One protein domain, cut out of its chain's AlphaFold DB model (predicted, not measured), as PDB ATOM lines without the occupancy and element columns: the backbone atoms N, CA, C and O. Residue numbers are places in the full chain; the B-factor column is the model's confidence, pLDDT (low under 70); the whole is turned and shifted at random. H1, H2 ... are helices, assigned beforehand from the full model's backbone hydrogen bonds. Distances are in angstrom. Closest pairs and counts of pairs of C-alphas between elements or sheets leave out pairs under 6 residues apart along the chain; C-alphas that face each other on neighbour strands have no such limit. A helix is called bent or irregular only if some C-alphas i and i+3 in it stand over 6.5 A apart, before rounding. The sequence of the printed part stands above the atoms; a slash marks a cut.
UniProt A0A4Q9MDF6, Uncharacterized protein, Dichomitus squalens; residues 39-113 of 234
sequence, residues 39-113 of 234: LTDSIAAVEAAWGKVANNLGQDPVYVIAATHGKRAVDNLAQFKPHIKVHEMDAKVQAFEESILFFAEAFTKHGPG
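AT A GLANCE: This is residues 39 to 113 of the 234 residues of an uncharacterized protein of Dichomitus squalens (UniProt A0A4Q9MDF6). One long helix, H4, makes the long axis of the model, and H1 crosses it at a steep angle. H2 packs on the side of H1 away from H4, and the short H3 packs on H4 near Val 93, so that H1 lies between H2 and H4. The printed part has 75 residues with four named helices, H1, H2, H3 and H4 in that order along the chain, and no named strand; the class is all helix, and the helix packing is mostly crossed. The whole is compact, with a radius of gyration of the C-alphas of 12.6 A, yet elongated in outline, spanning 42 by 24 by 21 A.

HOW THE PARTS SIT: H1, residues 39 to 57, touches H2, residues 61 to 68, with its residues 47 to 55 alone. Their closest C-alphas, those of Gly 51 and Pro 61, are 4.7 A apart, and they run opposite ways at a steep tilt of 68 degrees, only just short of about perpendicular. H3, residues 73 to 80, is close to H2 but not clearly touching it: the closest C-alphas, those of Thr 68 and Asn 76, are 6.1 A apart. H1 and H3 are near each other, with 7 pairs of C-alphas within 10 A. H4, residues 86 to 110, touches H3 with its residues 89 to 93 alone; the closest C-alphas are those of Val 74 and Val 93, 6.2 A apart, and the two run opposite ways at a steep tilt of 67 degrees, only just short of about perpendicular. H1 touches H4 with residues 41 to 49 alone, opposite ways at a steep tilt of 52 degrees; the closest C-alphas, those of Ala 45 and Phe 103, are 5.0 A apart. H2 and H4 are apart. Every backbone O i to N i+4 pair is within hydrogen-bond range in H1, H2 and H3, and in H4 19 of 21 are.

IN THESE COORDINATES: H1 begins with C-alpha 39 at (77.501, 49.019, 0.874) and is 27.0 A long from first to last C-alpha. H2 and H3 have 8 residues each, and H2 begins with C-alpha 61 at (85.620, 30.770, 5.877). H4, 25 residues and 36.3 A long, ends with C-alpha 110 at (67.969, 41.989, 12.359). It is irregular, but only just: C-alphas 87 and 90 are 6.53 A apart.

THE WHOLE: The two C-alphas farthest apart, those of Lys 85 and Gly 113, are 42.6 A apart. The printed part has no cut, and the three links, H1 to H2, H2 to H3 and H3 to H4, are tight. The mean pLDDT of the printed part is 72.0; 25 residues are under 70, among them residues 39 to 42, 80 to 89 and 107 to 113.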
ATOM      1  N   LEU A  39      76.290  49.754   1.257       52.28
ATOM      2  CA  LEU A  39      77.501  49.019   0.874       52.28
ATOM      3  C   LEU A  39      77.981  48.099   2.001       52.28
ATOM      4  O   LEU A  39      78.307  46.945   1.730       52.28
ATOM      5  N   THR A  40      77.974  48.567   3.251       53.94
ATOM      6  CA  THR A  40      78.435  47.785   4.413       53.94
ATOM      7  C   THR A  40      77.591  46.525   4.616       53.94
ATOM      8  O   THR A  40      78.140  45.432   4.761       53.94
ATOM      9  N   ASP A  41      76.267  46.651   4.506       57.53
ATOM     10  CA  ASP A  41      75.347  45.511   4.586       57.53
ATOM     11  C   ASP A  41      75.528  44.544   3.403       57.53
ATOM     12  O   ASP A  41      75.416  43.327   3.563       57.53
ATOM     13  N   SER A  42      75.873  45.062   2.215       64.94
ATOM     14  CA  SER A  42      76.150  44.228   1.039       64.94
ATOM     15  C   SER A  42      77.462  43.442   1.159       64.94
ATOM     16  O   SER A  42      77.519  42.299   0.711       64.94
ATOM     17  N   ILE A  43      78.492  43.996   1.812       71.62
ATOM     18  CA  ILE A  43      79.777  43.313   2.044       71.62
ATOM     19  C   ILE A  43      79.598  42.209   3.088       71.62
ATOM     20  O   ILE A  43      79.944  41.060   2.819       71.62
ATOM     21  N   ALA A  44      78.958  42.509   4.223       75.38
ATOM     22  CA  ALA A  44      78.678  41.515   5.261       75.38
ATOM     23  C   ALA A  44      77.795  40.359   4.748       75.38
ATOM     24  O   ALA A  44      78.006  39.195   5.099       75.38
ATOM     25  N   ALA A  45      76.830  40.650   3.868       76.00
ATOM     26  CA  ALA A  45      76.010  39.627   3.222       76.00
ATOM     27  C   ALA A  45      76.823  38.720   2.282       76.00
ATOM     28  O   ALA A  45      76.603  37.506   2.249       76.00
ATOM     29  N   VAL A  46      77.783  39.289   1.545       77.81
ATOM     30  CA  VAL A  46      78.691  38.535   0.670       77.81
ATOM     31  C   VAL A  46      79.645  37.660   1.487       77.81
ATOM     32  O   VAL A  46      79.813  36.485   1.161       77.81
ATOM     33  N   GLU A  47      80.204  38.172   2.583       80.94
ATOM     34  CA  GLU A  47      81.039  37.396   3.511       80.94
ATOM     35  C   GLU A  47      80.259  36.232   4.140       80.94
ATOM     36  O   GLU A  47      80.750  35.104   4.184       80.94
ATOM     37  N   ALA A  48      79.009  36.461   4.554       79.12
ATOM     38  CA  ALA A  48      78.141  35.416   5.097       79.12
ATOM     39  C   ALA A  48      77.795  34.335   4.055       79.12
ATOM     40  O   ALA A  48      77.815  33.134   4.359       79.12
ATOM     41  N   ALA A  49      77.523  34.740   2.811       82.62
ATOM     42  CA  ALA A  49      77.275  33.821   1.705       82.62
ATOM     43  C   ALA A  49      78.505  32.948   1.410       82.62
ATOM     44  O   ALA A  49      78.389  31.723   1.303       82.62
ATOM     45  N   TRP A  50      79.698  33.547   1.356       79.81
ATOM     46  CA  TRP A  50      80.949  32.806   1.187       79.81
ATOM     47  C   TRP A  50      81.284  31.928   2.388       79.81
ATOM     48  O   TRP A  50      81.707  30.791   2.190       79.81
ATOM     49  N   GLY A  51      81.005  32.374   3.613       82.00
ATOM     50  CA  GLY A  51      81.154  31.556   4.815       82.00
ATOM     51  C   GLY A  51      80.296  30.289   4.758       82.00
ATOM     52  O   GLY A  51      80.758  29.195   5.089       82.00
ATOM     53  N   LYS A  52      79.069  30.388   4.228       80.69
ATOM     54  CA  LYS A  52      78.227  29.214   3.957       80.69
ATOM     55  C   LYS A  52      78.855  28.298   2.903       80.69
ATOM     56  O   LYS A  52      78.830  27.081   3.080       80.69
ATOM     57  N   VAL A  53      79.415  28.834   1.820       76.69
ATOM     58  CA  VAL A  53      80.081  28.028   0.778       76.69
ATOM     59  C   VAL A  53      81.345  27.342   1.314       76.69
ATOM     60  O   VAL A  53      81.528  26.155   1.051       76.69
ATOM     61  N   ALA A  54      82.155  28.029   2.122       81.69
ATOM     62  CA  ALA A  54      83.360  27.495   2.757       81.69
ATOM     63  C   ALA A  54      83.051  26.315   3.691       81.69
ATOM     64  O   ALA A  54      83.669  25.256   3.575       81.69
ATOM     65  N   ASN A  55      81.999  26.438   4.510       80.56
ATOM     66  CA  ASN A  55      81.512  25.348   5.360       80.56
ATOM     67  C   ASN A  55      81.115  24.104   4.548       80.56
ATOM     68  O   ASN A  55      81.378  22.979   4.963       80.56
ATOM     69  N   ASN A  56      80.518  24.288   3.364       75.12
ATOM     70  CA  ASN A  56      80.168  23.177   2.470       75.12
ATOM     71  C   ASN A  56      81.389  22.526   1.795       75.12
ATOM     72  O   ASN A  56      81.267  21.424   1.265       75.12
ATOM     73  N   LEU A  57      82.532  23.209   1.768       72.19
ATOM     74  CA  LEU A  57      83.795  22.717   1.210       72.19
ATOM     75  C   LEU A  57      84.744  22.180   2.289       72.19
ATOM     76  O   LEU A  57      85.796  21.645   1.952       72.19
ATOM     77  N   GLY A  58      84.390  22.322   3.572       76.44
ATOM     78  CA  GLY A  58      85.273  21.996   4.693       76.44
ATOM     79  C   GLY A  58      86.511  22.898   4.775       76.44
ATOM     80  O   GLY A  58      87.514  22.492   5.354       76.44
ATOM     81  N   GLN A  59      86.460  24.090   4.173       77.31
ATOM     82  CA  GLN A  59      87.541  25.075   4.207       77.31
ATOM     83  C   GLN A  59      87.254  26.169   5.234       77.31
ATOM     84  O   GLN A  59      86.100  26.423   5.583       77.31
ATOM     85  N   ASP A  60      88.312  26.833   5.700       83.44
ATOM     86  CA  ASP A  60      88.189  27.963   6.615       83.44
ATOM     87  C   ASP A  60      87.475  29.142   5.917       83.44
ATOM     88  O   ASP A  60      87.954  29.612   4.876       83.44
ATOM     89  N   PRO A  61      86.337  29.635   6.450       77.38
ATOM     90  CA  PRO A  61      85.620  30.770   5.877       77.38
ATOM     91  C   PRO A  61      86.488  32.020   5.742       77.38
ATOM     92  O   PRO A  61      86.358  32.723   4.745       77.38
ATOM     93  N   VAL A  62      87.410  32.275   6.678       80.19
ATOM     94  CA  VAL A  62      88.283  33.461   6.626       80.19
ATOM     95  C   VAL A  62      89.196  33.409   5.398       80.19
ATOM     96  O   VAL A  62      89.362  34.405   4.694       80.19
ATOM     97  N   TYR A  63      89.729  32.226   5.093       77.31
ATOM     98  CA  TYR A  63      90.590  31.998   3.934       77.31
ATOM     99  C   TYR A  63      89.831  32.134   2.606       77.31
ATOM    100  O   TYR A  63      90.304  32.789   1.678       77.31
ATOM    101  N   VAL A  64      88.628  31.561   2.521       77.38
ATOM    102  CA  VAL A  64      87.799  31.628   1.306       77.38
ATOM    103  C   VAL A  64      87.334  33.060   1.039       77.38
ATOM    104  O   VAL A  64      87.402  33.528  -0.093       77.38
ATOM    105  N   ILE A  65      86.911  33.793   2.069       79.69
ATOM    106  CA  ILE A  65      86.479  35.190   1.934       79.69
ATOM    107  C   ILE A  65      87.645  36.074   1.459       79.69
ATOM    108  O   ILE A  65      87.485  36.854   0.519       79.69
ATOM    109  N   ALA A  66      88.844  35.897   2.024       80.12
ATOM    110  CA  ALA A  66      90.032  36.643   1.607       80.12
ATOM    111  C   ALA A  66      90.440  36.347   0.151       80.12
ATOM    112  O   ALA A  66      90.792  37.258  -0.594       80.12
ATOM    113  N   ALA A  67      90.353  35.085  -0.277       74.62
ATOM    114  CA  ALA A  67      90.704  34.674  -1.636       74.62
ATOM    115  C   ALA A  67      89.680  35.116  -2.702       74.62
ATOM    116  O   ALA A  67      90.023  35.214  -3.884       74.62
ATOM    117  N   THR A  68      88.433  35.375  -2.299       76.12
ATOM    118  CA  THR A  68      87.315  35.694  -3.204       76.12
ATOM    119  C   THR A  68      87.035  37.189  -3.347       76.12
ATOM    120  O   THR A  68      86.295  37.585  -4.255       76.12
ATOM    121  N   HIS A  69      87.651  38.030  -2.512       73.06
ATOM    122  CA  HIS A  69      87.453  39.476  -2.519       73.06
ATOM    123  C   HIS A  69      87.852  40.105  -3.871       73.06
ATOM    124  O   HIS A  69      88.960  39.912  -4.366       73.06
ATOM    125  N   GLY A  70      86.938  40.864  -4.490       66.88
ATOM    126  CA  GLY A  70      87.195  41.617  -5.731       66.88
ATOM    127  C   GLY A  70      87.170  40.817  -7.043       66.88
ATOM    128  O   GLY A  70      87.362  41.403  -8.105       66.88
ATOM    129  N   LYS A  71      86.902  39.505  -7.005       74.06
ATOM    130  CA  LYS A  71      86.738  38.653  -8.201       74.06
ATOM    131  C   LYS A  71      85.271  38.304  -8.437       74.06
ATOM    132  O   LYS A  71      84.465  38.298  -7.506       74.06
ATOM    133  N   ARG A  72      84.906  37.986  -9.685       67.38
ATOM    134  CA  ARG A  72      83.533  37.565  -9.999       67.38
ATOM    135  C   ARG A  72      83.225  36.253  -9.279       67.38
ATOM    136  O   ARG A  72      84.052  35.342  -9.241       67.38
ATOM    137  N   ALA A  73      82.001  36.133  -8.763       71.12
ATOM    138  CA  ALA A  73      81.546  34.929  -8.068       71.12
ATOM    139  C   ALA A  73      81.673  33.665  -8.934       71.12
ATOM    140  O   ALA A  73      82.022  32.609  -8.418       71.12
ATOM    141  N   VAL A  74      81.458  33.792 -10.249       66.00
ATOM    142  CA  VAL A  74      81.607  32.704 -11.231       66.00
ATOM    143  C   VAL A  74      83.039  32.167 -11.267       66.00
ATOM    144  O   VAL A  74      83.246  30.960 -11.166       66.00
ATOM    145  N   ASP A  75      84.023  33.063 -11.362       73.00
ATOM    146  CA  ASP A  75      85.437  32.702 -11.494       73.00
ATOM    147  C   ASP A  75      85.943  32.043 -10.206       73.00
ATOM    148  O   ASP A  75      86.630  31.022 -10.235       73.00
ATOM    149  N   ASN A  76      85.511  32.568  -9.060       75.88
ATOM    150  CA  ASN A  76      85.794  31.983  -7.757       75.88
ATOM    151  C   ASN A  76      85.129  30.609  -7.590       75.88
ATOM    152  O   ASN A  76      85.767  29.656  -7.150       75.88
ATOM    153  N   LEU A  77      83.854  30.462  -7.959       72.31
ATOM    154  CA  LEU A  77      83.140  29.194  -7.810       72.31
ATOM    155  C   LEU A  77      83.732  28.100  -8.708       72.31
ATOM    156  O   LEU A  77      83.808  26.949  -8.285       72.31
ATOM    157  N   ALA A  78      84.214  28.463  -9.898       70.44
ATOM    158  CA  ALA A  78      84.959  27.561 -10.770       70.44
ATOM    159  C   ALA A  78      86.282  27.090 -10.138       70.44
ATOM    160  O   ALA A  78      86.627  25.917 -10.269       70.44
ATOM    161  N   GLN A  79      86.982  27.964  -9.405       71.56
ATOM    162  CA  GLN A  79      88.214  27.620  -8.681       71.56
ATOM    163  C   GLN A  79      87.955  26.729  -7.460       71.56
ATOM    164  O   GLN A  79      88.639  25.728  -7.267       71.56
ATOM    165  N   PHE A  80      86.947  27.056  -6.646       67.69
ATOM    166  CA  PHE A  80      86.636  26.304  -5.426       67.69
ATOM    167  C   PHE A  80      85.847  25.015  -5.688       67.69
ATOM    168  O   PHE A  80      85.810  24.124  -4.838       67.69
ATOM    169  N   LYS A  81      85.183  24.902  -6.845       66.38
ATOM    170  CA  LYS A  81      84.353  23.749  -7.221       66.38
ATOM    171  C   LYS A  81      84.574  23.366  -8.692       66.38
ATOM    172  O   LYS A  81      83.624  23.403  -9.477       66.38
ATOM    173  N   PRO A  82      85.778  22.886  -9.061       65.81
ATOM    174  CA  PRO A  82      86.101  22.496 -10.441       65.81
ATOM    175  C   PRO A  82      85.271  21.301 -10.945       65.81
ATOM    176  O   PRO A  82      85.234  21.004 -12.135       65.81
ATOM    177  N   HIS A  83      84.574  20.610 -10.040       63.84
ATOM    178  CA  HIS A  83      83.682  19.493 -10.342       63.84
ATOM    179  C   HIS A  83      82.295  19.898 -10.848       63.84
ATOM    180  O   HIS A  83      81.529  19.030 -11.274       63.84
ATOM    181  N   ILE A  84      81.934  21.180 -10.753       65.00
ATOM    182  CA  ILE A  84      80.646  21.670 -11.245       65.00
ATOM    183  C   ILE A  84      80.704  21.682 -12.767       65.00
ATOM    184  O   ILE A  84      81.566  22.312 -13.376       65.00
ATOM    185  N   LYS A  85      79.776  20.962 -13.397       67.56
ATOM    186  CA  LYS A  85      79.680  20.948 -14.856       67.56
ATOM    187  C   LYS A  85      79.238  22.328 -15.339       67.56
ATOM    188  O   LYS A  85      78.446  22.989 -14.679       67.56
ATOM    189  N   VAL A  86      79.679  22.730 -16.531       66.94
ATOM    190  CA  VAL A  86      79.415  24.071 -17.096       66.94
ATOM    191  C   VAL A  86      77.923  24.448 -17.075       66.94
ATOM    192  O   VAL A  86      77.586  25.584 -16.785       66.94
ATOM    193  N   HIS A  87      77.019  23.485 -17.285       68.00
ATOM    194  CA  HIS A  87      75.564  23.706 -17.258       68.00
ATOM    195  C   HIS A  87      74.955  23.848 -15.854       68.00
ATOM    196  O   HIS A  87      73.814  24.279 -15.722       68.00
ATOM    197  N   GLU A  88      75.677  23.456 -14.806       68.25
ATOM    198  CA  GLU A  88      75.271  23.631 -13.409       68.25
ATOM    199  C   GLU A  88      75.897  24.889 -12.796       68.25
ATOM    200  O   GLU A  88      75.480  25.312 -11.718       68.25
ATOM    201  N   MET A  89      76.874  25.499 -13.478       68.19
ATOM    202  CA  MET A  89      77.564  26.695 -13.003       68.19
ATOM    203  C   MET A  89      76.591  27.869 -12.870       68.19
ATOM    204  O   MET A  89      76.498  28.446 -11.791       68.19
ATOM    205  N   ASP A  90      75.794  28.146 -13.903       70.56
ATOM    206  CA  ASP A  90      74.826  29.254 -13.894       70.56
ATOM    207  C   ASP A  90      73.791  29.102 -12.769       70.56
ATOM    208  O   ASP A  90      73.519  30.045 -12.031       70.56
ATOM    209  N   ALA A  91      73.277  27.885 -12.560       77.88
ATOM    210  CA  ALA A  91      72.324  27.601 -11.486       77.88
ATOM    211  C   ALA A  91      72.944  27.775 -10.089       77.88
ATOM    212  O   ALA A  91      72.273  28.186  -9.143       77.88
ATOM    213  N   LYS A  92      74.234  27.457  -9.935       75.12
ATOM    214  CA  LYS A  92      74.949  27.609  -8.663       75.12
ATOM    215  C   LYS A  92      75.334  29.058  -8.387       75.12
ATOM    216  O   LYS A  92      75.283  29.466  -7.229       75.12
ATOM    217  N   VAL A  93      75.677  29.818  -9.422       76.56
ATOM    218  CA  VAL A  93      75.901  31.266  -9.343       76.56
ATOM    219  C   VAL A  93      74.603  31.962  -8.953       76.56
ATOM    220  O   VAL A  93      74.596  32.724  -7.995       76.56
ATOM    221  N   GLN A  94      73.489  31.607  -9.595       77.88
ATOM    222  CA  GLN A  94      72.178  32.143  -9.243       77.88
ATOM    223  C   GLN A  94      71.806  31.827  -7.785       77.88
ATOM    224  O   GLN A  94      71.438  32.724  -7.036       77.88
ATOM    225  N   ALA A  95      71.985  30.581  -7.335       78.94
ATOM    226  CA  ALA A  95      71.738  30.215  -5.937       78.94
ATOM    227  C   ALA A  95      72.650  30.969  -4.945       78.94
ATOM    228  O   ALA A  95      72.267  31.212  -3.799       78.94
ATOM    229  N   PHE A  96      73.865  31.327  -5.364       77.12
ATOM    230  CA  PHE A  96      74.784  32.135  -4.569       77.12
ATOM    231  C   PHE A  96      74.326  33.600  -4.490       77.12
ATOM    232  O   PHE A  96      74.252  34.145  -3.390       77.12
ATOM    233  N   GLU A  97      73.931  34.209  -5.608       79.81
ATOM    234  CA  GLU A  97      73.359  35.564  -5.650       79.81
ATOM    235  C   GLU A  97      72.070  35.668  -4.823       79.81
ATOM    236  O   GLU A  97      71.905  36.593  -4.026       79.81
ATOM    237  N   GLU A  98      71.194  34.666  -4.924       78.19
ATOM    238  CA  GLU A  98      69.991  34.552  -4.093       78.19
ATOM    239  C   GLU A  98      70.341  34.440  -2.603       78.19
ATOM    240  O   GLU A  98      69.656  35.016  -1.756       78.19
ATOM    241  N   SER A  99      71.433  33.747  -2.260       76.19
ATOM    242  CA  SER A  99      71.892  33.666  -0.873       76.19
ATOM    243  C   SER A  99      72.410  35.006  -0.346       76.19
ATOM    244  O   SER A  99      72.111  35.346   0.796       76.19
ATOM    245  N   ILE A 100      73.103  35.800  -1.172       78.44
ATOM    246  CA  ILE A 100      73.538  37.156  -0.804       78.44
ATOM    247  C   ILE A 100      72.318  38.034  -0.529       78.44
ATOM    248  O   ILE A 100      72.270  38.717   0.493       78.44
ATOM    249  N   LEU A 101      71.307  37.980  -1.401       79.38
ATOM    250  CA  LEU A 101      70.072  38.739  -1.219       79.38
ATOM    251  C   LEU A 101      69.346  38.338   0.073       79.38
ATOM    252  O   LEU A 101      68.905  39.204   0.828       79.38
ATOM    253  N   PHE A 102      69.280  37.036   0.359       78.81
ATOM    254  CA  PHE A 102      68.707  36.517   1.599       78.81
ATOM    255  C   PHE A 102      69.443  37.040   2.842       78.81
ATOM    256  O   PHE A 102      68.802  37.463   3.805       78.81
ATOM    257  N   PHE A 103      70.780  37.047   2.832       73.12
ATOM    258  CA  PHE A 103      71.556  37.583   3.951       73.12
ATOM    259  C   PHE A 103      71.383  39.096   4.087       73.12
ATOM    260  O   PHE A 103      71.161  39.563   5.197       73.12
ATOM    261  N   ALA A 104      71.388  39.854   2.991       76.06
ATOM    262  CA  ALA A 104      71.150  41.298   3.022       76.06
ATOM    263  C   ALA A 104      69.766  41.645   3.604       76.06
ATOM    264  O   ALA A 104      69.639  42.560   4.422       76.06
ATOM    265  N   GLU A 105      68.726  40.881   3.254       67.56
ATOM    266  CA  GLU A 105      67.390  41.035   3.837       67.56
ATOM    267  C   GLU A 105      67.381  40.692   5.335       67.56
ATOM    268  O   GLU A 105      66.772  41.410   6.133       67.56
ATOM    269  N   ALA A 106      68.082  39.629   5.742       71.25
ATOM    270  CA  ALA A 106      68.222  39.261   7.148       71.25
ATOM    271  C   ALA A 106      68.969  40.336   7.953       71.25
ATOM    272  O   ALA A 106      68.531  40.676   9.052       71.25
ATOM    273  N   PHE A 107      70.031  40.925   7.400       62.84
ATOM    274  CA  PHE A 107      70.753  42.048   8.006       62.84
ATOM    275  C   PHE A 107      69.888  43.308   8.085       62.84
ATOM    276  O   PHE A 107      69.905  43.995   9.098       62.84
ATOM    277  N   THR A 108      69.035  43.562   7.093       64.69
ATOM    278  CA  THR A 108      68.079  44.681   7.144       64.69
ATOM    279  C   THR A 108      67.016  44.470   8.233       64.69
ATOM    280  O   THR A 108      66.596  45.418   8.894       64.69
ATOM    281  N   LYS A 109      66.574  43.222   8.450       61.25
ATOM    282  CA  LYS A 109      65.552  42.875   9.457       61.25
ATOM    283  C   LYS A 109      66.099  42.727  10.883       61.25
ATOM    284  O   LYS A 109      65.372  43.044  11.823       61.25
ATOM    285  N   HIS A 110      67.345  42.283  11.055       55.84
ATOM    286  CA  HIS A 110      67.969  41.989  12.359       55.84
ATOM    287  C   HIS A 110      69.245  42.805  12.648       55.84
ATOM    288  O   HIS A 110      69.970  42.508  13.597       55.84
ATOM    289  N   GLY A 111      69.546  43.828  11.846       50.03
ATOM    290  CA  GLY A 111      70.736  44.665  12.004       50.03
ATOM    291  C   GLY A 111      70.731  45.515  13.287       50.03
ATOM    292  O   GLY A 111      69.680  45.682  13.918       50.03
ATOM    293  N   PRO A 112      71.888  46.082  13.689       50.91
ATOM    294  CA  PRO A 112      72.041  46.848  14.927       50.91
ATOM    295  C   PRO A 112      71.194  48.129  14.878       50.91
ATOM    296  O   PRO A 112      71.603  49.156  14.348       50.91
ATOM    297  N   GLY A 113      69.970  48.056  15.400       50.03
ATOM    298  CA  GLY A 113      68.966  49.120  15.293       50.03
ATOM    299  C   GLY A 113      67.544  48.603  15.078       50.03
ATOM    300  O   GLY A 113      66.587  49.335  15.347       50.03
TER     301      GLY A 113